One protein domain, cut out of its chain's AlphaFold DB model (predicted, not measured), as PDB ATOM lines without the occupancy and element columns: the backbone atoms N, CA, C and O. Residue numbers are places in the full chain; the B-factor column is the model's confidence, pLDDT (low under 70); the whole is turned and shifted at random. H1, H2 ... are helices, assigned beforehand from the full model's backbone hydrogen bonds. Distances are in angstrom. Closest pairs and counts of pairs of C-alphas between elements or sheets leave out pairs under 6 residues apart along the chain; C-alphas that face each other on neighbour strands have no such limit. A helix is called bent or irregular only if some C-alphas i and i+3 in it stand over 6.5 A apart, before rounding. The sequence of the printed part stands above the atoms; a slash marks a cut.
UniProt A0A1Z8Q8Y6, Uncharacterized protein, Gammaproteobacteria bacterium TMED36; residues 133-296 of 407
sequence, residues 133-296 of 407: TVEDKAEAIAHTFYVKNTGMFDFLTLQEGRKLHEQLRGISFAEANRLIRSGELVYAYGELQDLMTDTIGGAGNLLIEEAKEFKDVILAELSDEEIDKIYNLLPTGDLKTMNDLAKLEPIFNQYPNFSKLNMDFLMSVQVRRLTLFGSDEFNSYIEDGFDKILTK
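What this domain is: This is residues 133 to 296 of the 407 residues of an uncharacterized protein of Gammaproteobacteria bacterium TMED36 (UniProt A0A1Z8Q8Y6). Two groups of helices form the ends of an elongated body: H1, H5 and H6, with H7 near H6, at one end, and H2, H3, H4 and H9 at the other. The long, kinked H8 runs along one side from H7 toward H9. The printed part has 164 residues with nine named helices, H1 to H9 in chain order, and no named strand: all helix. It is compact, with a radius of gyration of the C-alphas of 17.7 A, and spans 55 by 30 by 23 A.

How they stand to each other: H8, residues 256 to 277, has a kink of 47 degrees near residue 271 and only just touches H5, residues 204 to 221, with 3 pairs of C-alphas within 8 A, the closest Phe 265 and Phe 214 at 7.2 A. H5 touches H1, residues 134 to 148, closest at C-alphas 211 and 142, 4.9 A, at a steep tilt of 39 degrees, opposite ways. H1 touches H6, residues 224 to 231, closest at C-alphas 137 and 231, 6.0 A. H7, residues 244 to 254, touches H8 only at the corner, and only just, with 3 pairs, the closest C-alphas 252 and 259, 5.4 A. The hub H2, residues 151 to 169, touches H3, residues 173 to 182, with residues 162 to 166 alone, closest at C-alphas 166 and 176, 6.4 A. H2 touches H4, residues 186 to 197, with residues 153 to 161 alone, closest at C-alphas 157 and 193, 5.8 A. H4 touches H9, residues 280 to 296, closest at C-alphas 188 and 293, 6.0 A, at a shallow tilt of 25 degrees, opposite ways. Every O i to N i+4 pair is within hydrogen-bond range in H3, H4, H5, H6 and H9, against 10 of 11 in H1, 13 of 15 in H2, 16 of 18 in H8 and 3 of 7 in H7, where 6 of 8 O i to N i+3 pairs are.

Where its parts are: H8 measures 29.7 A, H2 26.0 A, H5 25.4 A and H9 24.1 A. H1 begins at C-alpha 134 (131.688, 183.791, 151.560), and H9 ends at C-alpha 296 (115.277, 160.238, 117.223). H7 and H8 are irregular, with C-alphas 247 and 250 7.1 A apart and C-alphas 268 and 271 7.4 A apart.

The domain as a whole: The two C-alphas farthest apart, Gly 170 and Glu 225, are 55.7 A apart. The printed part has no cut; the link from H6 to H7, residues 232 to 243, is long. The mean pLDDT of the printed part is 87.7, and no printed residue is under 70.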
ATOM      1  N   THR A 133     129.589 179.807 153.557       84.81
ATOM      2  CA  THR A 133     130.726 180.722 153.670       84.81
ATOM      3  C   THR A 133     130.709 181.745 152.530       84.81
ATOM      4  O   THR A 133     130.019 181.570 151.526       84.81
ATOM      5  N   VAL A 134     131.498 182.816 152.653       88.31
ATOM      6  CA  VAL A 134     131.688 183.791 151.560       88.31
ATOM      7  C   VAL A 134     132.210 183.100 150.296       88.31
ATOM      8  O   VAL A 134     131.779 183.429 149.194       88.31
ATOM      9  N   GLU A 135     133.074 182.093 150.449       84.81
ATOM     10  CA  GLU A 135     133.572 181.294 149.329       84.81
ATOM     11  C   GLU A 135     132.463 180.471 148.659       84.81
ATOM     12  O   GLU A 135     132.358 180.495 147.433       84.81
ATOM     13  N   ASP A 136     131.594 179.818 149.440       83.44
ATOM     14  CA  ASP A 136     130.452 179.057 148.907       83.44
ATOM     15  C   ASP A 136     129.496 179.979 148.116       83.44
ATOM     16  O   ASP A 136     128.993 179.620 147.048       83.44
ATOM     17  N   LYS A 137     129.282 181.209 148.605       86.56
ATOM     18  CA  LYS A 137     128.447 182.221 147.935       86.56
ATOM     19  C   LYS A 137     129.085 182.726 146.642       86.56
ATOM     20  O   LYS A 137     128.401 182.814 145.625       86.56
ATOM     21  N   ALA A 138     130.388 183.007 146.651       89.50
ATOM     22  CA  ALA A 138     131.126 183.390 145.448       89.50
ATOM     23  C   ALA A 138     131.097 182.278 144.385       89.50
ATOM     24  O   ALA A 138     130.901 182.562 143.202       89.50
ATOM     25  N   GLU A 139     131.223 181.011 144.801       87.19
ATOM     26  CA  GLU A 139     131.107 179.850 143.912       87.19
ATOM     27  C   GLU A 139     129.719 179.789 143.263       87.19
ATOM     28  O   GLU A 139     129.614 179.640 142.046       87.19
ATOM     29  N   ALA A 140     128.651 179.963 144.047       86.12
ATOM     30  CA  ALA A 140     127.283 179.950 143.537       86.12
ATOM     31  C   ALA A 140     126.999 181.098 142.553       86.12
ATOM     32  O   ALA A 140     126.341 180.883 141.529       86.12
ATOM     33  N   ILE A 141     127.528 182.299 142.818       91.81
ATOM     34  CA  ILE A 141     127.438 183.435 141.889       91.81
ATOM     35  C   ILE A 141     128.130 183.076 140.572       91.81
ATOM     36  O   ILE A 141     127.508 183.155 139.511       91.81
ATOM     37  N   ALA A 142     129.386 182.624 140.619       91.75
ATOM     38  CA  ALA A 142     130.135 182.306 139.409       91.75
ATOM     39  C   ALA A 142     129.497 181.157 138.611       91.75
ATOM     40  O   ALA A 142     129.322 181.256 137.396       91.75
ATOM     41  N   HIS A 143     129.059 180.102 139.296       87.38
ATOM     42  CA  HIS A 143     128.359 178.984 138.673       87.38
ATOM     43  C   HIS A 143     127.045 179.427 138.012       87.38
ATOM     44  O   HIS A 143     126.701 178.949 136.932       87.38
ATOM     45  N   THR A 144     126.313 180.371 138.609       88.12
ATOM     46  CA  THR A 144     125.081 180.896 138.004       88.12
ATOM     47  C   THR A 144     125.367 181.630 136.696       88.12
ATOM     48  O   THR A 144     124.680 181.409 135.702       88.12
ATOM     49  N   PHE A 145     126.411 182.458 136.665       90.00
ATOM     50  CA  PHE A 145     126.737 183.297 135.508       90.00
ATOM     51  C   PHE A 145     127.397 182.555 134.342       90.00
ATOM     52  O   PHE A 145     127.243 182.991 133.201       90.00
ATOM     53  N   TYR A 146     128.107 181.457 134.612       87.12
ATOM     54  CA  TYR A 146     128.892 180.750 133.594       87.12
ATOM     55  C   TYR A 146     128.378 179.345 133.287       87.12
ATOM     56  O   TYR A 146     128.542 178.898 132.158       87.12
ATOM     57  N   VAL A 147     127.726 178.666 134.237       84.81
ATOM     58  CA  VAL A 147     127.241 177.287 134.045       84.81
ATOM     59  C   VAL A 147     125.721 177.238 133.903       84.81
ATOM     60  O   VAL A 147     125.230 176.672 132.932       84.81
ATOM     61  N   LYS A 148     124.957 177.855 134.818       82.56
ATOM     62  CA  LYS A 148     123.480 177.875 134.722       82.56
ATOM     63  C   LYS A 148     122.958 178.835 133.654       82.56
ATOM     64  O   LYS A 148     121.841 178.673 133.167       82.56
ATOM     65  N   ASN A 149     123.743 179.853 133.310       82.94
ATOM     66  CA  ASN A 149     123.409 180.795 132.255       82.94
ATOM     67  C   ASN A 149     123.765 180.240 130.876       82.94
ATOM     68  O   ASN A 149     124.815 180.542 130.307       82.94
ATOM     69  N   THR A 150     122.848 179.450 130.328       80.94
ATOM     70  CA  THR A 150     122.961 178.876 128.987       80.94
ATOM     71  C   THR A 150     122.143 179.642 127.946       80.94
ATOM     72  O   THR A 150     122.075 179.216 126.795       80.94
ATOM     73  N   GLY A 151     121.595 180.817 128.284       77.19
ATOM     74  CA  GLY A 151     120.792 181.646 127.375       77.19
ATOM     75  C   GLY A 151     121.522 182.064 126.091       77.19
ATOM     76  O   GLY A 151     120.912 182.171 125.032       77.19
ATOM     77  N   MET A 152     122.851 182.212 126.124       77.06
ATOM     78  CA  MET A 152     123.640 182.416 124.898       77.06
ATOM     79  C   MET A 152     123.565 181.200 123.956       77.06
ATOM     80  O   MET A 152     123.539 181.360 122.735       77.06
ATOM     81  N   PHE A 153     123.510 179.987 124.511       82.31
ATOM     82  CA  PHE A 153     123.402 178.753 123.738       82.31
ATOM     83  C   PHE A 153     122.007 178.547 123.154       82.31
ATOM     84  O   PHE A 153     121.915 177.907 122.117       82.31
ATOM     85  N   ASP A 154     120.950 179.134 123.717       79.19
ATOM     86  CA  ASP A 154     119.620 179.179 123.083       79.19
ATOM     87  C   ASP A 154     119.686 179.924 121.738       79.19
ATOM     88  O   ASP A 154     119.274 179.412 120.693       79.19
ATOM     89  N   PHE A 155     120.355 181.084 121.711       76.00
ATOM     90  CA  PHE A 155     120.599 181.806 120.460       76.00
ATOM     91  C   PHE A 155     121.449 180.999 119.463       76.00
ATOM     92  O   PHE A 155     121.088 180.908 118.286       76.00
ATOM     93  N   LEU A 156     122.559 180.403 119.919       79.50
ATOM     94  CA  LEU A 156     123.431 179.585 119.062       79.50
ATOM     95  C   LEU A 156     122.694 178.359 118.515       79.50
ATOM     96  O   LEU A 156     122.774 178.072 117.325       79.50
ATOM     97  N   THR A 157     121.901 177.698 119.349       83.38
ATOM     98  CA  THR A 157     121.071 176.548 118.983       83.38
ATOM     99  C   THR A 157     120.060 176.915 117.902       83.38
ATOM    100  O   THR A 157     119.903 176.193 116.918       83.38
ATOM    101  N   LEU A 158     119.420 178.082 117.996       79.00
ATOM    102  CA  LEU A 158     118.483 178.544 116.971       79.00
ATOM    103  C   LEU A 158     119.166 178.946 115.653       79.00
ATOM    104  O   LEU A 158     118.608 178.703 114.579       79.00
ATOM    105  N   GLN A 159     120.337 179.586 115.704       77.12
ATOM    106  CA  GLN A 159     121.043 180.039 114.497       77.12
ATOM    107  C   GLN A 159     121.837 178.912 113.834       77.12
ATOM    108  O   GLN A 159     121.567 178.568 112.679       77.12
ATOM    109  N   GLU A 160     122.776 178.323 114.571       79.44
ATOM    110  CA  GLU A 160     123.664 177.271 114.080       79.44
ATOM    111  C   GLU A 160     122.930 175.939 113.969       79.44
ATOM    112  O   GLU A 160     123.059 175.268 112.951       79.44
ATOM    113  N   GLY A 161     122.059 175.596 114.923       85.38
ATOM    114  CA  GLY A 161     121.257 174.374 114.829       85.38
ATOM    115  C   GLY A 161     120.338 174.365 113.609       85.38
ATOM    116  O   GLY A 161     120.163 173.334 112.973       85.38
ATOM    117  N   ARG A 162     119.783 175.508 113.183       84.62
ATOM    118  CA  ARG A 162     119.027 175.577 111.917       84.62
ATOM    119  C   ARG A 162     119.915 175.327 110.701       84.62
ATOM    120  O   ARG A 162     119.533 174.546 109.835       84.62
ATOM    121  N   LYS A 163     121.075 175.977 110.634       83.00
ATOM    122  CA  LYS A 163     122.027 175.789 109.532       83.00
ATOM    123  C   LYS A 163     122.484 174.332 109.449       83.00
ATOM    124  O   LYS A 163     122.498 173.751 108.368       83.00
ATOM    125  N   LEU A 164     122.769 173.739 110.602       86.25
ATOM    126  CA  LEU A 164     123.132 172.340 110.731       86.25
ATOM    127  C   LEU A 164     121.967 171.425 110.336       86.25
ATOM    128  O   LEU A 164     122.181 170.449 109.639       86.25
ATOM    129  N   HIS A 165     120.720 171.766 110.672       88.19
ATOM    130  CA  HIS A 165     119.539 171.017 110.234       88.19
ATOM    131  C   HIS A 165     119.381 171.033 108.702       88.19
ATOM    132  O   HIS A 165     119.155 169.986 108.094       88.19
ATOM    133  N   GLU A 166     119.553 172.197 108.059       84.56
ATOM    134  CA  GLU A 166     119.551 172.315 106.591       84.56
ATOM    135  C   GLU A 166     120.592 171.382 105.962       84.56
ATOM    136  O   GLU A 166     120.283 170.666 105.010       84.56
ATOM    137  N   GLN A 167     121.798 171.351 106.529       81.19
ATOM    138  CA  GLN A 167     122.908 170.526 106.050       81.19
ATOM    139  C   GLN A 167     122.697 169.043 106.329       81.19
ATOM    140  O   GLN A 167     122.889 168.218 105.449       81.19
ATOM    141  N   LEU A 168     122.259 168.684 107.530       85.56
ATOM    142  CA  LEU A 168     122.076 167.300 107.941       85.56
ATOM    143  C   LEU A 168     120.905 166.630 107.222       85.56
ATOM    144  O   LEU A 168     120.902 165.405 107.093       85.56
ATOM    145  N   ARG A 169     119.904 167.391 106.764       85.75
ATOM    146  CA  ARG A 169     118.694 166.846 106.121       85.75
ATOM    147  C   ARG A 169     118.515 167.236 104.663       85.75
ATOM    148  O   ARG A 169     117.591 166.734 104.035       85.75
ATOM    149  N   GLY A 170     119.367 168.102 104.121       76.81
ATOM    150  CA  GLY A 170     119.202 168.599 102.758       76.81
ATOM    151  C   GLY A 170     117.886 169.357 102.584       76.81
ATOM    152  O   GLY A 170     117.238 169.247 101.549       76.81
ATOM    153  N   ILE A 171     117.443 170.098 103.599       78.31
ATOM    154  CA  ILE A 171     116.193 170.869 103.537       78.31
ATOM    155  C   ILE A 171     116.474 172.356 103.328       78.31
ATOM    156  O   ILE A 171     117.577 172.856 103.545       78.31
ATOM    157  N   SER A 172     115.472 173.097 102.859       71.56
ATOM    158  CA  SER A 172     115.584 174.551 102.724       71.56
ATOM    159  C   SER A 172     115.456 175.254 104.078       71.56
ATOM    160  O   SER A 172     114.791 174.764 104.982       71.56
ATOM    161  N   PHE A 173     115.989 176.467 104.186       74.38
ATOM    162  CA  PHE A 173     115.799 177.383 105.313       74.38
ATOM    163  C   PHE A 173     114.321 177.641 105.587       74.38
ATOM    164  O   PHE A 173     113.916 177.734 106.742       74.38
ATOM    165  N   ALA A 174     113.506 177.781 104.536       72.81
ATOM    166  CA  ALA A 174     112.069 177.981 104.690       72.81
ATOM    167  C   ALA A 174     111.425 176.760 105.354       72.81
ATOM    168  O   ALA A 174     110.614 176.924 106.261       72.81
ATOM    169  N   GLU A 175     111.844 175.559 104.956       80.38
ATOM    170  CA  GLU A 175     111.353 174.311 105.530       80.38
ATOM    171  C   GLU A 175     111.860 174.099 106.959       80.38
ATOM    172  O   GLU A 175     111.054 173.903 107.862       80.38
ATOM    173  N   ALA A 176     113.161 174.261 107.208       82.19
ATOM    174  CA  ALA A 176     113.731 174.184 108.551       82.19
ATOM    175  C   ALA A 176     113.044 175.177 109.507       82.19
ATOM    176  O   ALA A 176     112.640 174.806 110.606       82.19
ATOM    177  N   ASN A 177     112.814 176.424 109.077       79.56
ATOM    178  CA  ASN A 177     112.076 177.398 109.885       79.56
ATOM    179  C   ASN A 177     110.603 177.044 110.064       79.56
ATOM    180  O   ASN A 177     110.055 177.326 111.127       79.56
ATOM    181  N   ARG A 178     109.942 176.476 109.049       81.50
ATOM    182  CA  ARG A 178     108.558 176.008 109.175       81.50
ATOM    183  C   ARG A 178     108.467 174.945 110.268       81.50
ATOM    184  O   ARG A 178     107.598 175.056 111.127       81.50
ATOM    185  N   LEU A 179     109.389 173.982 110.267       81.69
ATOM    186  CA  LEU A 179     109.468 172.917 111.266       81.69
ATOM    187  C   LEU A 179     109.757 173.471 112.668       81.69
ATOM    188  O   LEU A 179     109.019 173.169 113.600       81.69
ATOM    189  N   ILE A 180     110.735 174.369 112.817       77.50
ATOM    190  CA  ILE A 180     111.024 175.020 114.107       77.50
ATOM    191  C   ILE A 180     109.794 175.791 114.620       77.50
ATOM    192  O   ILE A 180     109.379 175.618 115.764       77.50
ATOM    193  N   ARG A 181     109.161 176.614 113.770       75.94
ATOM    194  CA  ARG A 181     108.001 177.446 114.151       75.94
ATOM    195  C   ARG A 181     106.729 176.652 114.418       75.94
ATOM    196  O   ARG A 181     105.850 177.161 115.105       75.94
ATOM    197  N   SER A 182     106.612 175.448 113.864       75.62
ATOM    198  CA  SER A 182     105.481 174.559 114.140       75.62
ATOM    199  C   SER A 182     105.478 174.034 115.579       75.62
ATOM    200  O   SER A 182     104.441 173.591 116.059       75.62
ATOM    201  N   GLY A 183     106.622 174.103 116.270       77.31
ATOM    202  CA  GLY A 183     106.810 173.536 117.602       77.31
ATOM    203  C   GLY A 183     107.245 172.067 117.593       77.31
ATOM    204  O   GLY A 183     107.688 171.565 118.622       77.31
ATOM    205  N   GLU A 184     107.196 171.389 116.441       79.06
ATOM    206  CA  GLU A 184     107.516 169.957 116.309       79.06
ATOM    207  C   GLU A 184     108.959 169.611 116.715       79.06
ATOM    208  O   GLU A 184     109.237 168.482 117.110       79.06
ATOM    209  N   LEU A 185     109.873 170.584 116.657       83.19
ATOM    210  CA  LEU A 185     111.293 170.401 116.968       83.19
ATOM    211  C   LEU A 185     111.738 171.056 118.282       83.19
ATOM    212  O   LEU A 185     112.936 171.112 118.542       83.19
ATOM    213  N   VAL A 186     110.815 171.530 119.128       81.19
ATOM    214  CA  VAL A 186     111.171 172.210 120.392       81.19
ATOM    215  C   VAL A 186     112.056 171.327 121.274       81.19
ATOM    216  O   VAL A 186     113.110 171.772 121.714       81.19
ATOM    217  N   TYR A 187     111.685 170.059 121.462       83.88
ATOM    218  CA  TYR A 187     112.480 169.128 122.265       83.88
ATOM    219  C   TYR A 187     113.813 168.750 121.604       83.88
ATOM    220  O   TYR A 187     114.821 168.638 122.290       83.88
ATOM    221  N   ALA A 188     113.845 168.621 120.274       87.50
ATOM    222  CA  ALA A 188     115.080 168.353 119.539       87.50
ATOM    223  C   ALA A 188     116.093 169.503 119.680       87.50
ATOM    224  O   ALA A 188     117.280 169.267 119.879       87.50
ATOM    225  N   TYR A 189     115.627 170.753 119.609       87.25
ATOM    226  CA  TYR A 189     116.483 171.922 119.818       87.25
ATOM    227  C   TYR A 189     116.858 172.086 121.299       87.25
ATOM    228  O   TYR A 189     117.983 172.472 121.583       87.25
ATOM    229  N   GLY A 190     115.990 171.708 122.242       85.94
ATOM    230  CA  GLY A 190     116.365 171.612 123.659       85.94
ATOM    231  C   GLY A 190     117.517 170.628 123.898       85.94
ATOM    232  O   GLY A 190     118.518 170.990 124.508       85.94
ATOM    233  N   GLU A 191     117.436 169.419 123.330       91.56
ATOM    234  CA  GLU A 191     118.523 168.429 123.416       91.56
ATOM    235  C   GLU A 191     119.806 168.897 122.711       91.56
ATOM    236  O   GLU A 191     120.901 168.565 123.160       91.56
ATOM    237  N   LEU A 192     119.705 169.695 121.640       92.88
ATOM    238  CA  LEU A 192     120.872 170.322 121.011       92.88
ATOM    239  C   LEU A 192     121.538 171.348 121.940       92.88
ATOM    240  O   LEU A 192     122.762 171.373 122.035       92.88
ATOM    241  N   GLN A 193     120.760 172.173 122.643       90.81
ATOM    242  CA  GLN A 193     121.310 173.114 123.621       90.81
ATOM    243  C   GLN A 193     122.015 172.376 124.770       90.81
ATOM    244  O   GLN A 193     123.114 172.767 125.181       90.81
ATOM    245  N   ASP A 194     121.412 171.292 125.263       89.00
ATOM    246  CA  ASP A 194     122.017 170.454 126.298       89.00
ATOM    247  C   ASP A 194     123.319 169.803 125.779       89.00
ATOM    248  O   ASP A 194     124.333 169.833 126.472       89.00
ATOM    249  N   LEU A 195     123.348 169.323 124.527       91.62
ATOM    250  CA  LEU A 195     124.555 168.794 123.870       91.62
ATOM    251  C   LEU A 195     125.664 169.854 123.744       91.62
ATOM    252  O   LEU A 195     126.831 169.578 124.011       91.62
ATOM    253  N   MET A 196     125.315 171.092 123.375       91.56
ATOM    254  CA  MET A 196     126.279 172.197 123.268       91.56
ATOM    255  C   MET A 196     126.928 172.564 124.604       91.56
ATOM    256  O   MET A 196     128.005 173.165 124.613       91.56
ATOM    257  N   THR A 197     126.290 172.226 125.722       89.31
ATOM    258  CA  THR A 197     126.715 172.620 127.071       89.31
ATOM    259  C   THR A 197     127.166 171.444 127.937       89.31
ATOM    260  O   THR A 197     127.588 171.659 129.072       89.31
ATOM    261  N   ASP A 198     127.151 170.216 127.410       86.31
ATOM    262  CA  ASP A 198     127.604 169.037 128.145       86.31
ATOM    263  C   ASP A 198     129.120 169.042 128.418       86.31
ATOM    264  O   ASP A 198     129.896 169.816 127.850       86.31
ATOM    265  N   THR A 199     129.549 168.167 129.327       87.19
ATOM    266  CA  THR A 199     130.957 167.998 129.720       87.19
ATOM    267  C   THR A 199     131.666 166.867 128.967       87.19
ATOM    268  O   THR A 199     132.776 166.491 129.344       87.19
ATOM    269  N   ILE A 200     131.027 166.265 127.960       83.25
ATOM    270  CA  ILE A 200     131.583 165.148 127.184       83.25
ATOM    271  C   ILE A 200     132.349 165.704 125.985       83.25
ATOM    272  O   ILE A 200     133.535 165.419 125.834       83.25
ATOM    273  N   GLY A 201     131.675 166.512 125.168       80.25
ATOM    274  CA  GLY A 201     132.248 167.171 123.991       80.25
ATOM    275  C   GLY A 201     131.729 168.595 123.773       80.25
ATOM    276  O   GLY A 201     132.244 169.308 122.913       80.25
ATOM    277  N   GLY A 202     130.735 169.022 124.555       89.44
ATOM    278  CA  GLY A 202     130.229 170.385 124.580       89.44
ATOM    279  C   GLY A 202     131.135 171.361 125.339       89.44
ATOM    280  O   GLY A 202     132.268 171.072 125.733       89.44
ATOM    281  N   ALA A 203     130.615 172.566 125.567       89.44
ATOM    282  CA  ALA A 203     131.339 173.646 126.230       89.44
ATOM    283  C   ALA A 203     131.408 173.519 127.760       89.44
ATOM    284  O   ALA A 203     132.081 174.327 128.399       89.44
ATOM    285  N   GLY A 204     130.755 172.522 128.367       89.00
ATOM    286  CA  GLY A 204     130.572 172.427 129.816       89.00
ATOM    287  C   GLY A 204     131.877 172.445 130.612       89.00
ATOM    288  O   GLY A 204     131.973 173.152 131.612       89.00
ATOM    289  N   ASN A 205     132.919 171.747 130.143       85.75
ATOM    290  CA  ASN A 205     134.221 171.744 130.825       85.75
ATOM    291  C   ASN A 205     134.865 173.137 130.856       85.75
ATOM    292  O   ASN A 205     135.377 173.547 131.898       85.75
ATOM    293  N   LEU A 206     134.789 173.876 129.743       88.12
ATOM    294  CA  LEU A 206     135.293 175.247 129.658       88.12
ATOM    295  C   LEU A 206     134.483 176.184 130.564       88.12
ATOM    296  O   LEU A 206     135.062 176.978 131.294       88.12
ATOM    297  N   LEU A 207     133.153 176.061 130.567       88.38
ATOM    298  CA  LEU A 207     132.280 176.879 131.415       88.38
ATOM    299  C   LEU A 207     132.541 176.652 132.913       88.38
ATOM    300  O   LEU A 207     132.536 177.605 133.691       88.38
ATOM    301  N   ILE A 208     132.811 175.409 133.323       87.00
ATOM    302  CA  ILE A 208     133.179 175.071 134.706       87.00
ATOM    303  C   ILE A 208     134.547 175.666 135.076       87.00
ATOM    304  O   ILE A 208     134.727 176.126 136.205       87.00
ATOM    305  N   GLU A 209     135.519 175.648 134.163       88.06
ATOM    306  CA  GLU A 209     136.829 176.279 134.367       88.06
ATOM    307  C   GLU A 209     136.695 177.802 134.516       88.06
ATOM    308  O   GLU A 209     137.171 178.370 135.498       88.06
ATOM    309  N   GLU A 210     135.958 178.444 133.610       90.75
ATOM    310  CA  GLU A 210     135.675 179.880 133.657       90.75
ATOM    311  C   GLU A 210     134.930 180.279 134.940       90.75
ATOM    312  O   GLU A 210     135.251 181.302 135.542       90.75
ATOM    313  N   ALA A 211     133.987 179.459 135.415       92.62
ATOM    314  CA  ALA A 211     133.303 179.698 136.684       92.62
ATOM    315  C   ALA A 211     134.269 179.654 137.883       92.62
ATOM    316  O   ALA A 211     134.156 180.469 138.798       92.62
ATOM    317  N   LYS A 212     135.240 178.732 137.892       91.19
ATOM    318  CA  LYS A 212     136.252 178.660 138.960       91.19
ATOM    319  C   LYS A 212     137.152 179.891 138.959       91.19
ATOM    320  O   LYS A 212     137.375 180.477 140.012       91.19
ATOM    321  N   GLU A 213     137.618 180.309 137.789       95.50
ATOM    322  CA  GLU A 213     138.429 181.521 137.650       95.50
ATOM    323  C   GLU A 213     137.647 182.783 138.041       95.50
ATOM    324  O   GLU A 213     138.177 183.659 138.725       95.50
ATOM    325  N   PHE A 214     136.369 182.878 137.661       97.06
ATOM    326  CA  PHE A 214     135.541 184.023 138.029       97.06
ATOM    327  C   PHE A 214     135.222 184.054 139.528       97.06
ATOM    328  O   PHE A 214     135.164 185.138 140.107       97.06
ATOM    329  N   LYS A 215     135.091 182.892 140.188       95.88
ATOM    330  CA  LYS A 215     135.011 182.813 141.658       95.88
ATOM    331  C   LYS A 215     136.213 183.507 142.302       95.88
ATOM    332  O   LYS A 215     136.033 184.319 143.207       95.88
ATOM    333  N   ASP A 216     137.421 183.219 141.825       96.44
ATOM    334  CA  ASP A 216     138.645 183.811 142.374       96.44
ATOM    335  C   ASP A 216     138.685 185.333 142.150       96.44
ATOM    336  O   ASP A 216     139.106 186.082 143.032       96.44
ATOM    337  N   VAL A 217     138.172 185.808 141.009       97.50
ATOM    338  CA  VAL A 217     138.010 187.243 140.720       97.50
ATOM    339  C   VAL A 217     136.993 187.901 141.659       97.50
ATOM    340  O   VAL A 217     137.270 188.971 142.197       97.50
ATOM    341  N   ILE A 218     135.844 187.264 141.910       97.38
ATOM    342  CA  ILE A 218     134.839 187.750 142.869       97.38
ATOM    343  C   ILE A 218     135.461 187.914 144.260       97.38
ATOM    344  O   ILE A 218     135.298 188.964 144.876       97.38
ATOM    345  N   LEU A 219     136.192 186.902 144.735       96.88
ATOM    346  CA  LEU A 219     136.817 186.904 146.063       96.88
ATOM    347  C   LEU A 219     137.940 187.939 146.203       96.88
ATOM    348  O   LEU A 219     138.215 188.396 147.310       96.88
ATOM    349  N   ALA A 220     138.606 188.293 145.103       97.25
ATOM    350  CA  ALA A 220     139.665 189.296 145.106       97.25
ATOM    351  C   ALA A 220     139.129 190.737 145.056       97.25
ATOM    352  O   ALA A 220     139.733 191.633 145.647       97.25
ATOM    353  N   GLU A 221     138.025 190.964 144.338       97.19
ATOM    354  CA  GLU A 221     137.577 192.310 143.955       97.19
ATOM    355  C   GLU A 221     136.333 192.796 144.713       97.19
ATOM    356  O   GLU A 221     136.067 194.000 144.730       97.19
ATOM    357  N   LEU A 222     135.562 191.900 145.339       97.06
ATOM    358  CA  LEU A 222     134.349 192.252 146.084       97.06
ATOM    359  C   LEU A 222     134.523 192.035 147.586       97.06
ATOM    360  O   LEU A 222     135.228 191.133 148.034       97.06
ATOM    361  N   SER A 223     133.828 192.851 148.377       96.56
ATOM    362  CA  SER A 223     133.728 192.625 149.819       96.56
ATOM    363  C   SER A 223     132.748 191.497 150.163       96.56
ATOM    364  O   SER A 223     131.769 191.274 149.450       96.56
ATOM    365  N   ASP A 224     132.947 190.845 151.312       95.44
ATOM    366  CA  ASP A 224     132.042 189.813 151.846       95.44
ATOM    367  C   ASP A 224     130.570 190.272 151.881       95.44
ATOM    368  O   ASP A 224     129.664 189.504 151.564       95.44
ATOM    369  N   GLU A 225     130.324 191.542 152.232       94.56
ATOM    370  CA  GLU A 225     128.979 192.131 152.280       94.56
ATOM    371  C   GLU A 225     128.364 192.299 150.880       94.56
ATOM    372  O   GLU A 225     127.156 192.135 150.706       94.56
ATOM    373  N   GLU A 226     129.167 192.630 149.865       95.44
ATOM    374  CA  GLU A 226     128.699 192.690 148.476       95.44
ATOM    375  C   GLU A 226     128.384 191.297 147.936       95.44
ATOM    376  O   GLU A 226     127.333 191.116 147.320       95.44
ATOM    377  N   ILE A 227     129.245 190.312 148.215       95.31
ATOM    378  CA  ILE A 227     129.041 188.912 147.824       95.31
ATOM    379  C   ILE A 227     127.734 188.382 148.420       95.31
ATOM    380  O   ILE A 227     126.922 187.813 147.695       95.31
ATOM    381  N   ASP A 228     127.490 188.622 149.711       93.38
ATOM    382  CA  ASP A 228     126.256 188.200 150.379       93.38
ATOM    383  C   ASP A 228     125.005 188.797 149.721       93.38
ATOM    384  O   ASP A 228     124.043 188.090 149.419       93.38
ATOM    385  N   LYS A 229     125.020 190.099 149.424       94.69
ATOM    386  CA  LYS A 229     123.863 190.751 148.804       94.69
ATOM    387  C   LYS A 229     123.630 190.307 147.361       94.69
ATOM    388  O   LYS A 229     122.477 190.156 146.972       94.69
ATOM    389  N   ILE A 230     124.690 190.099 146.576       95.44
ATOM    390  CA  ILE A 230     124.572 189.596 145.198       95.44
ATOM    391  C   ILE A 230     124.044 188.159 145.205       95.44
ATOM    392  O   ILE A 230     123.149 187.842 144.425       95.44
ATOM    393  N   TYR A 231     124.546 187.313 146.110       92.50
ATOM    394  CA  TYR A 231     124.085 185.935 146.278       92.50
ATOM    395  C   TYR A 231     122.576 185.863 146.551       92.50
ATOM    396  O   TYR A 231     121.860 185.126 145.880       92.50
ATOM    397  N   ASN A 232     122.072 186.712 147.451       90.62
ATOM    398  CA  ASN A 232     120.647 186.781 147.798       90.62
ATOM    399  C   ASN A 232     119.738 187.288 146.656       90.62
ATOM    400  O   ASN A 232     118.515 187.284 146.792       90.62
ATOM    401  N   LEU A 233     120.317 187.752 145.544       92.88
ATOM    402  CA  LEU A 233     119.599 188.160 144.336       92.88
ATOM    403  C   LEU A 233     119.706 187.137 143.200       92.88
ATOM    404  O   LEU A 233     119.166 187.392 142.120       92.88
ATOM    405  N   LEU A 234     120.407 186.016 143.400       88.50
ATOM    406  CA  LEU A 234     120.525 184.996 142.368       88.50
ATOM    407  C   LEU A 234     119.147 184.401 142.044       88.50
ATOM    408  O   LEU A 234     118.369 184.094 142.950       88.50
ATOM    409  N   PRO A 235     118.831 184.222 140.754       84.56
ATOM    410  CA  PRO A 235     117.606 183.551 140.363       84.56
ATOM    411  C   PRO A 235     117.665 182.055 140.681       84.56
ATOM    412  O   PRO A 235     118.722 181.426 140.623       84.56
ATOM    413  N   THR A 236     116.499 181.483 140.965       76.38
ATOM    414  CA  THR A 236     116.297 180.034 141.068       76.38
ATOM    415  C   THR A 236     116.152 179.418 139.675       76.38
ATOM    416  O   THR A 236     115.626 180.063 138.757       76.38
ATOM    417  N   GLY A 237     116.559 178.161 139.517       70.50
ATOM    418  CA  GLY A 237     116.517 177.422 138.257       70.50
ATOM    419  C   GLY A 237     117.654 177.747 137.285       70.50
ATOM    420  O   GLY A 237     118.500 178.614 137.516       70.50
ATOM    421  N   ASP A 238     117.658 177.025 136.167       74.19
ATOM    422  CA  ASP A 238     118.540 177.299 135.033       74.19
ATOM    423  C   ASP A 238     118.041 178.503 134.223       74.19
ATOM    424  O   ASP A 238     116.838 178.739 134.077       74.19
ATOM    425  N   LEU A 239     118.976 179.255 133.644       83.06
ATOM    426  CA  LEU A 239     118.681 180.391 132.773       83.06
ATOM    427  C   LEU A 239     118.875 179.943 131.322       83.06
ATOM    428  O   LEU A 239     119.862 180.300 130.673       83.06
ATOM    429  N   LYS A 240     117.953 179.094 130.851       80.00
ATOM    430  CA  LYS A 240     118.075 178.412 129.556       80.00
ATOM    431  C   LYS A 240     117.771 179.311 128.365       80.00
ATOM    432  O   LYS A 240     118.348 179.095 127.310       80.00
ATOM    433  N   THR A 241     116.904 180.312 128.498       80.19
ATOM    434  CA  THR A 241     116.471 181.143 127.362       80.19
ATOM    435  C   THR A 241     117.016 182.564 127.434       80.19
ATOM    436  O   THR A 241     117.321 183.082 128.509       80.19
ATOM    437  N   MET A 242     117.054 183.265 126.296       75.44
ATOM    438  CA  MET A 242     117.377 184.703 126.284       75.44
ATOM    439  C   MET A 242     116.433 185.544 127.163       75.44
ATOM    440  O   MET A 242     116.847 186.573 127.693       75.44
ATOM    441  N   ASN A 243     115.182 185.108 127.351       79.12
ATOM    442  CA  ASN A 243     114.225 185.790 128.225       79.12
ATOM    443  C   ASN A 243     114.560 185.609 129.712       79.12
ATOM    444  O   ASN A 243     114.265 186.494 130.515       79.12
ATOM    445  N   ASP A 244     115.202 184.499 130.088       83.56
ATOM    446  CA  ASP A 244     115.615 184.254 131.471       83.56
ATOM    447  C   ASP A 244     116.710 185.220 131.930       83.56
ATOM    448  O   ASP A 244     116.828 185.481 133.125       83.56
ATOM    449  N   LEU A 245     117.454 185.828 130.999       82.50
ATOM    450  CA  LEU A 245     118.468 186.836 131.319       82.50
ATOM    451  C   LEU A 245     117.880 188.062 132.030       82.50
ATOM    452  O   LEU A 245     118.583 188.697 132.816       82.50
ATOM    453  N   ALA A 246     116.592 188.363 131.828       86.44
ATOM    454  CA  ALA A 246     115.901 189.429 132.556       86.44
ATOM    455  C   ALA A 246     115.895 189.187 134.078       86.44
ATOM    456  O   ALA A 246     115.870 190.131 134.865       86.44
ATOM    457  N   LYS A 247     115.995 187.925 134.522       89.12
ATOM    458  CA  LYS A 247     116.089 187.569 135.946       89.12
ATOM    459  C   LYS A 247     117.395 188.051 136.595       89.12
ATOM    460  O   LYS A 247     117.450 188.155 137.814       89.12
ATOM    461  N   LEU A 248     118.422 188.384 135.804       90.44
ATOM    462  CA  LEU A 248     119.691 188.946 136.284       90.44
ATOM    463  C   LEU A 248     119.677 190.484 136.378       90.44
ATOM    464  O   LEU A 248     120.581 191.068 136.977       90.44
ATOM    465  N   GLU A 249     118.651 191.162 135.845       90.19
ATOM    466  CA  GLU A 249     118.532 192.629 135.901       90.19
ATOM    467  C   GLU A 249     118.636 193.223 137.316       90.19
ATOM    468  O   GLU A 249     119.293 194.260 137.463       90.19
ATOM    469  N   PRO A 250     118.053 192.625 138.379       93.69
ATOM    470  CA  PRO A 250     118.183 193.160 139.731       93.69
ATOM    471  C   PRO A 250     119.638 193.256 140.195       93.69
ATOM    472  O   PRO A 250     119.997 194.247 140.831       93.69
ATOM    473  N   ILE A 251     120.468 192.266 139.847       93.62
ATOM    474  CA  ILE A 251     121.898 192.250 140.168       93.62
ATOM    475  C   ILE A 251     122.598 193.365 139.396       93.62
ATOM    476  O   ILE A 251     123.308 194.173 139.994       93.62
ATOM    477  N   PHE A 252     122.355 193.462 138.085       89.69
ATOM    478  CA  PHE A 252     123.049 194.439 137.250       89.69
ATOM    479  C   PHE A 252     122.725 195.892 137.612       89.69
ATOM    480  O   PHE A 252     123.606 196.752 137.638       89.69
ATOM    481  N   ASN A 253     121.464 196.164 137.948       90.75
ATOM    482  CA  ASN A 253     121.010 197.502 138.317       90.75
ATOM    483  C   ASN A 253     121.508 197.936 139.703       90.75
ATOM    484  O   ASN A 253     121.810 199.113 139.903       90.75
ATOM    485  N   GLN A 254     121.577 197.010 140.663       94.44
ATOM    486  CA  GLN A 254     121.975 197.321 142.040       94.44
ATOM    487  C   GLN A 254     123.494 197.276 142.245       94.44
ATOM    488  O   GLN A 254     124.014 198.012 143.084       94.44
ATOM    489  N   TYR A 255     124.211 196.475 141.450       94.75
ATOM    490  CA  TYR A 255     125.653 196.250 141.570       94.75
ATOM    491  C   TYR A 255     126.371 196.527 140.235       94.75
ATOM    492  O   TYR A 255     126.845 195.608 139.556       94.75
ATOM    493  N   PRO A 256     126.508 197.807 139.833       91.69
ATOM    494  CA  PRO A 256     127.168 198.175 138.578       91.69
ATOM    495  C   PRO A 256     128.662 197.812 138.556       91.69
ATOM    496  O   PRO A 256     129.201 197.508 137.494       91.69
ATOM    497  N   ASN A 257     129.326 197.784 139.717       91.94
ATOM    498  CA  ASN A 257     130.718 197.334 139.825       91.94
ATOM    499  C   ASN A 257     130.850 195.844 139.484       91.94
ATOM    500  O   ASN A 257     131.690 195.485 138.663       91.94
ATOM    501  N   PHE A 258     129.974 194.997 140.037       95.69
ATOM    502  CA  PHE A 258     129.916 193.575 139.691       95.69
ATOM    503  C   PHE A 258     129.577 193.367 138.210       95.69
ATOM    504  O   PHE A 258     130.200 192.551 137.540       95.69
ATOM    505  N   SER A 259     128.648 194.158 137.666       92.81
ATOM    506  CA  SER A 259     128.302 194.112 136.238       92.81
ATOM    507  C   SER A 259     129.516 194.360 135.349       92.81
ATOM    508  O   SER A 259     129.755 193.625 134.393       92.81
ATOM    509  N   LYS A 260     130.307 195.385 135.686       93.38
ATOM    510  CA  LYS A 260     131.548 195.689 134.981       93.38
ATOM    511  C   LYS A 260     132.560 194.554 135.131       93.38
ATOM    512  O   LYS A 260     133.126 194.138 134.129       93.38
ATOM    513  N   LEU A 261     132.734 194.026 136.342       96.12
ATOM    514  CA  LEU A 261     133.641 192.914 136.625       96.12
ATOM    515  C   LEU A 261     133.307 191.671 135.785       96.12
ATOM    516  O   LEU A 261     134.185 191.098 135.145       96.12
ATOM    517  N   ASN A 262     132.025 191.301 135.727       94.06
ATOM    518  CA  ASN A 262     131.528 190.202 134.902       94.06
ATOM    519  C   ASN A 262     131.787 190.447 133.406       94.06
ATOM    520  O   ASN A 262     132.231 189.547 132.698       94.06
ATOM    521  N   MET A 263     131.556 191.668 132.912       91.88
ATOM    522  CA  MET A 263     131.835 192.011 131.513       91.88
ATOM    523  C   MET A 263     133.330 191.973 131.187       91.88
ATOM    524  O   MET A 263     133.710 191.418 130.157       91.88
ATOM    525  N   ASP A 264     134.179 192.516 132.058       95.38
ATOM    526  CA  ASP A 264     135.633 192.503 131.882       95.38
ATOM    527  C   ASP A 264     136.161 191.055 131.857       95.38
ATOM    528  O   ASP A 264     136.996 190.714 131.014       95.38
ATOM    529  N   PHE A 265     135.617 190.170 132.700       96.00
ATOM    530  CA  PHE A 265     135.946 188.745 132.670       96.00
ATOM    531  C   PHE A 265     135.408 188.037 131.416       96.00
ATOM    532  O   PHE A 265     136.139 187.291 130.771       96.00
ATOM    533  N   LEU A 266     134.164 188.290 130.994       90.00
ATOM    534  CA  LEU A 266     133.629 187.736 129.738       90.00
ATOM    535  C   LEU A 266     134.517 188.084 128.535       90.00
ATOM    536  O   LEU A 266     134.762 187.236 127.676       90.00
ATOM    537  N   MET A 267     135.027 189.317 128.489       90.62
ATOM    538  CA  MET A 267     135.958 189.754 127.450       90.62
ATOM    539  C   MET A 267     137.319 189.058 127.556       90.62
ATOM    540  O   MET A 267     137.920 188.752 126.526       90.62
ATOM    541  N   SER A 268     137.807 188.776 128.769       94.56
ATOM    542  CA  SER A 268     139.097 188.101 128.963       94.56
ATOM    543  C   SER A 268     139.075 186.644 128.487       94.56
ATOM    544  O   SER A 268     140.065 186.162 127.935       94.56
ATOM    545  N   VAL A 269     137.935 185.958 128.621       92.12
ATOM    546  CA  VAL A 269     137.780 184.546 128.232       92.12
ATOM    547  C   VAL A 269     137.266 184.351 126.800       92.12
ATOM    548  O   VAL A 269     137.288 183.235 126.279       92.12
ATOM    549  N   GLN A 270     136.866 185.432 126.122       88.88
ATOM    550  CA  GLN A 270     136.247 185.400 124.791       88.88
ATOM    551  C   GLN A 270     137.067 184.616 123.759       88.88
ATOM    552  O   GLN A 270     136.503 183.851 122.977       88.88
ATOM    553  N   VAL A 271     138.393 184.777 123.757       89.25
ATOM    554  CA  VAL A 271     139.270 184.079 122.804       89.25
ATOM    555  C   VAL A 271     139.183 182.562 122.986       89.25
ATOM    556  O   VAL A 271     139.056 181.860 121.990       89.25
ATOM    557  N   ARG A 272     139.166 182.053 124.229       91.69
ATOM    558  CA  ARG A 272     139.051 180.607 124.502       91.69
ATOM    559  C   ARG A 272     137.729 180.042 123.992       91.69
ATOM    560  O   ARG A 272     137.728 179.003 123.336       91.69
ATOM    561  N   ARG A 273     136.625 180.762 124.214       89.56
ATOM    562  CA  ARG A 273     135.300 180.380 123.698       89.56
ATOM    563  C   ARG A 273     135.270 180.341 122.173       89.56
ATOM    564  O   ARG A 273     134.816 179.360 121.597       89.56
ATOM    565  N   LEU A 274     135.802 181.371 121.511       87.19
ATOM    566  CA  LEU A 274     135.888 181.410 120.047       87.19
ATOM    567  C   LEU A 274     136.784 180.296 119.492       87.19
ATOM    568  O   LEU A 274     136.461 179.719 118.459       87.19
ATOM    569  N   THR A 275     137.885 179.969 120.176       90.88
ATOM    570  CA  THR A 275     138.743 178.836 119.808       90.88
ATOM    571  C   THR A 275     137.998 177.507 119.917       90.88
ATOM    572  O   THR A 275     138.087 176.711 118.988       90.88
ATOM    573  N   LEU A 276     137.235 177.281 120.992       90.88
ATOM    574  CA  LEU A 276     136.426 176.069 121.146       90.88
ATOM    575  C   LEU A 276     135.380 175.953 120.029       90.88
ATOM    576  O   LEU A 276     135.336 174.940 119.336       90.88
ATOM    577  N   PHE A 277     134.581 177.002 119.814       87.56
ATOM    578  CA  PHE A 277     133.518 176.999 118.800       87.56
ATOM    579  C   PHE A 277     134.058 176.924 117.365       87.56
ATOM    580  O   PHE A 277     133.378 176.439 116.465       87.56
ATOM    581  N   GLY A 278     135.291 177.374 117.141       84.69
ATOM    582  CA  GLY A 278     135.991 177.228 115.868       84.69
ATOM    583  C   GLY A 278     136.703 175.886 115.682       84.69
ATOM    584  O   GLY A 278     137.302 175.687 114.630       84.69
ATOM    585  N   SER A 279     136.695 174.991 116.676       90.50
ATOM    586  CA  SER A 279     137.435 173.728 116.604       90.50
ATOM    587  C   SER A 279     136.673 172.647 115.832       90.50
ATOM    588  O   SER A 279     135.461 172.493 115.983       90.50
ATOM    589  N   ASP A 280     137.397 171.865 115.029       90.00
ATOM    590  CA  ASP A 280     136.818 170.740 114.283       90.00
ATOM    591  C   ASP A 280     136.242 169.672 115.222       90.00
ATOM    592  O   ASP A 280     135.225 169.062 114.906       90.00
ATOM    593  N   GLU A 281     136.862 169.466 116.388       91.62
ATOM    594  CA  GLU A 281     136.418 168.496 117.394       91.62
ATOM    595  C   GLU A 281     135.039 168.857 117.956       91.62
ATOM    596  O   GLU A 281     134.127 168.031 117.913       91.62
ATOM    597  N   PHE A 282     134.860 170.106 118.399       90.62
ATOM    598  CA  PHE A 282     133.566 170.593 118.877       90.62
ATOM    599  C   PHE A 282     132.513 170.522 117.768       90.62
ATOM    600  O   PHE A 282     131.432 169.974 117.968       90.62
ATOM    601  N   ASN A 283     132.833 171.024 116.571       89.50
ATOM    602  CA  ASN A 283     131.877 171.054 115.466       89.50
ATOM    603  C   ASN A 283     131.452 169.646 115.023       89.50
ATOM    604  O   ASN A 283     130.261 169.415 114.818       89.50
ATOM    605  N   SER A 284     132.386 168.692 114.966       90.69
ATOM    606  CA  SER A 284     132.078 167.291 114.642       90.69
ATOM    607  C   SER A 284     131.209 166.637 115.720       90.69
ATOM    608  O   SER A 284     130.273 165.911 115.397       90.69
ATOM    609  N   TYR A 285     131.472 166.922 117.002       93.44
ATOM    610  CA  TYR A 285     130.664 166.410 118.112       93.44
ATOM    611  C   TYR A 285     129.210 166.896 118.037       93.44
ATOM    612  O   TYR A 285     128.275 166.100 118.172       93.44
ATOM    613  N   ILE A 286     129.015 168.194 117.778       93.88
ATOM    614  CA  ILE A 286     127.681 168.785 117.632       93.88
ATOM    615  C   ILE A 286     126.974 168.262 116.377       93.88
ATOM    616  O   ILE A 286     125.784 167.954 116.447       93.88
ATOM    617  N   GLU A 287     127.682 168.110 115.254       92.31
ATOM    618  CA  GLU A 287     127.135 167.532 114.019       92.31
ATOM    619  C   GLU A 287     126.619 166.103 114.238       92.31
ATOM    620  O   GLU A 287     125.440 165.823 113.995       92.31
ATOM    621  N   ASP A 288     127.462 165.225 114.786       93.19
ATOM    622  CA  ASP A 288     127.118 163.827 115.056       93.19
ATOM    623  C   ASP A 288     125.987 163.689 116.082       93.19
ATOM    624  O   ASP A 288     125.111 162.825 115.961       93.19
ATOM    625  N   GLY A 289     126.016 164.500 117.141       94.69
ATOM    626  CA  GLY A 289     124.990 164.475 118.176       94.69
ATOM    627  C   GLY A 289     123.651 164.982 117.650       94.69
ATOM    628  O   GLY A 289     122.620 164.340 117.873       94.69
ATOM    629  N   PHE A 290     123.648 166.072 116.882       94.81
ATOM    630  CA  PHE A 290     122.411 166.619 116.342       94.81
ATOM    631  C   PHE A 290     121.795 165.733 115.257       94.81
ATOM    632  O   PHE A 290     120.570 165.610 115.202       94.81
ATOM    633  N   ASP A 291     122.603 165.028 114.459       93.38
ATOM    634  CA  ASP A 291     122.102 164.016 113.522       93.38
ATOM    635  C   ASP A 291     121.317 162.903 114.236       93.38
ATOM    636  O   ASP A 291     120.215 162.524 113.813       93.38
ATOM    637  N   LYS A 292     121.842 162.421 115.368       93.88
ATOM    638  CA  LYS A 292     121.170 161.418 116.208       93.88
ATOM    639  C   LYS A 292     119.886 161.970 116.816       93.88
ATOM    640  O   LYS A 292     118.867 161.278 116.793       93.88
ATOM    641  N   ILE A 293     119.914 163.207 117.317       93.88
ATOM    642  CA  ILE A 293     118.742 163.879 117.892       93.88
ATOM    643  C   ILE A 293     117.647 164.024 116.829       93.88
ATOM    644  O   ILE A 293     116.540 163.527 117.017       93.88
ATOM    645  N   LEU A 294     117.942 164.619 115.673       92.69
ATOM    646  CA  LEU A 294     116.962 164.782 114.593       92.69
ATOM    647  C   LEU A 294     116.361 163.434 114.162       92.69
ATOM    648  O   LEU A 294     115.146 163.318 114.005       92.69
ATOM    649  N   THR A 295     117.190 162.391 114.043       90.44
ATOM    650  CA  THR A 295     116.726 161.032 113.720       90.44
ATOM    651  C   THR A 295     115.781 160.475 114.789       90.44
ATOM    652  O   THR A 295     114.717 159.955 114.449       90.44
ATOM    653  N   LYS A 296     116.123 160.627 116.078       90.94
ATOM    654  CA  LYS A 296     115.277 160.238 117.223       90.94
ATOM    655  C   LYS A 296     113.906 160.919 117.176       90.94
ATOM    656  O   LYS A 296     112.907 160.280 117.494       90.94
TER     657      LYS A 296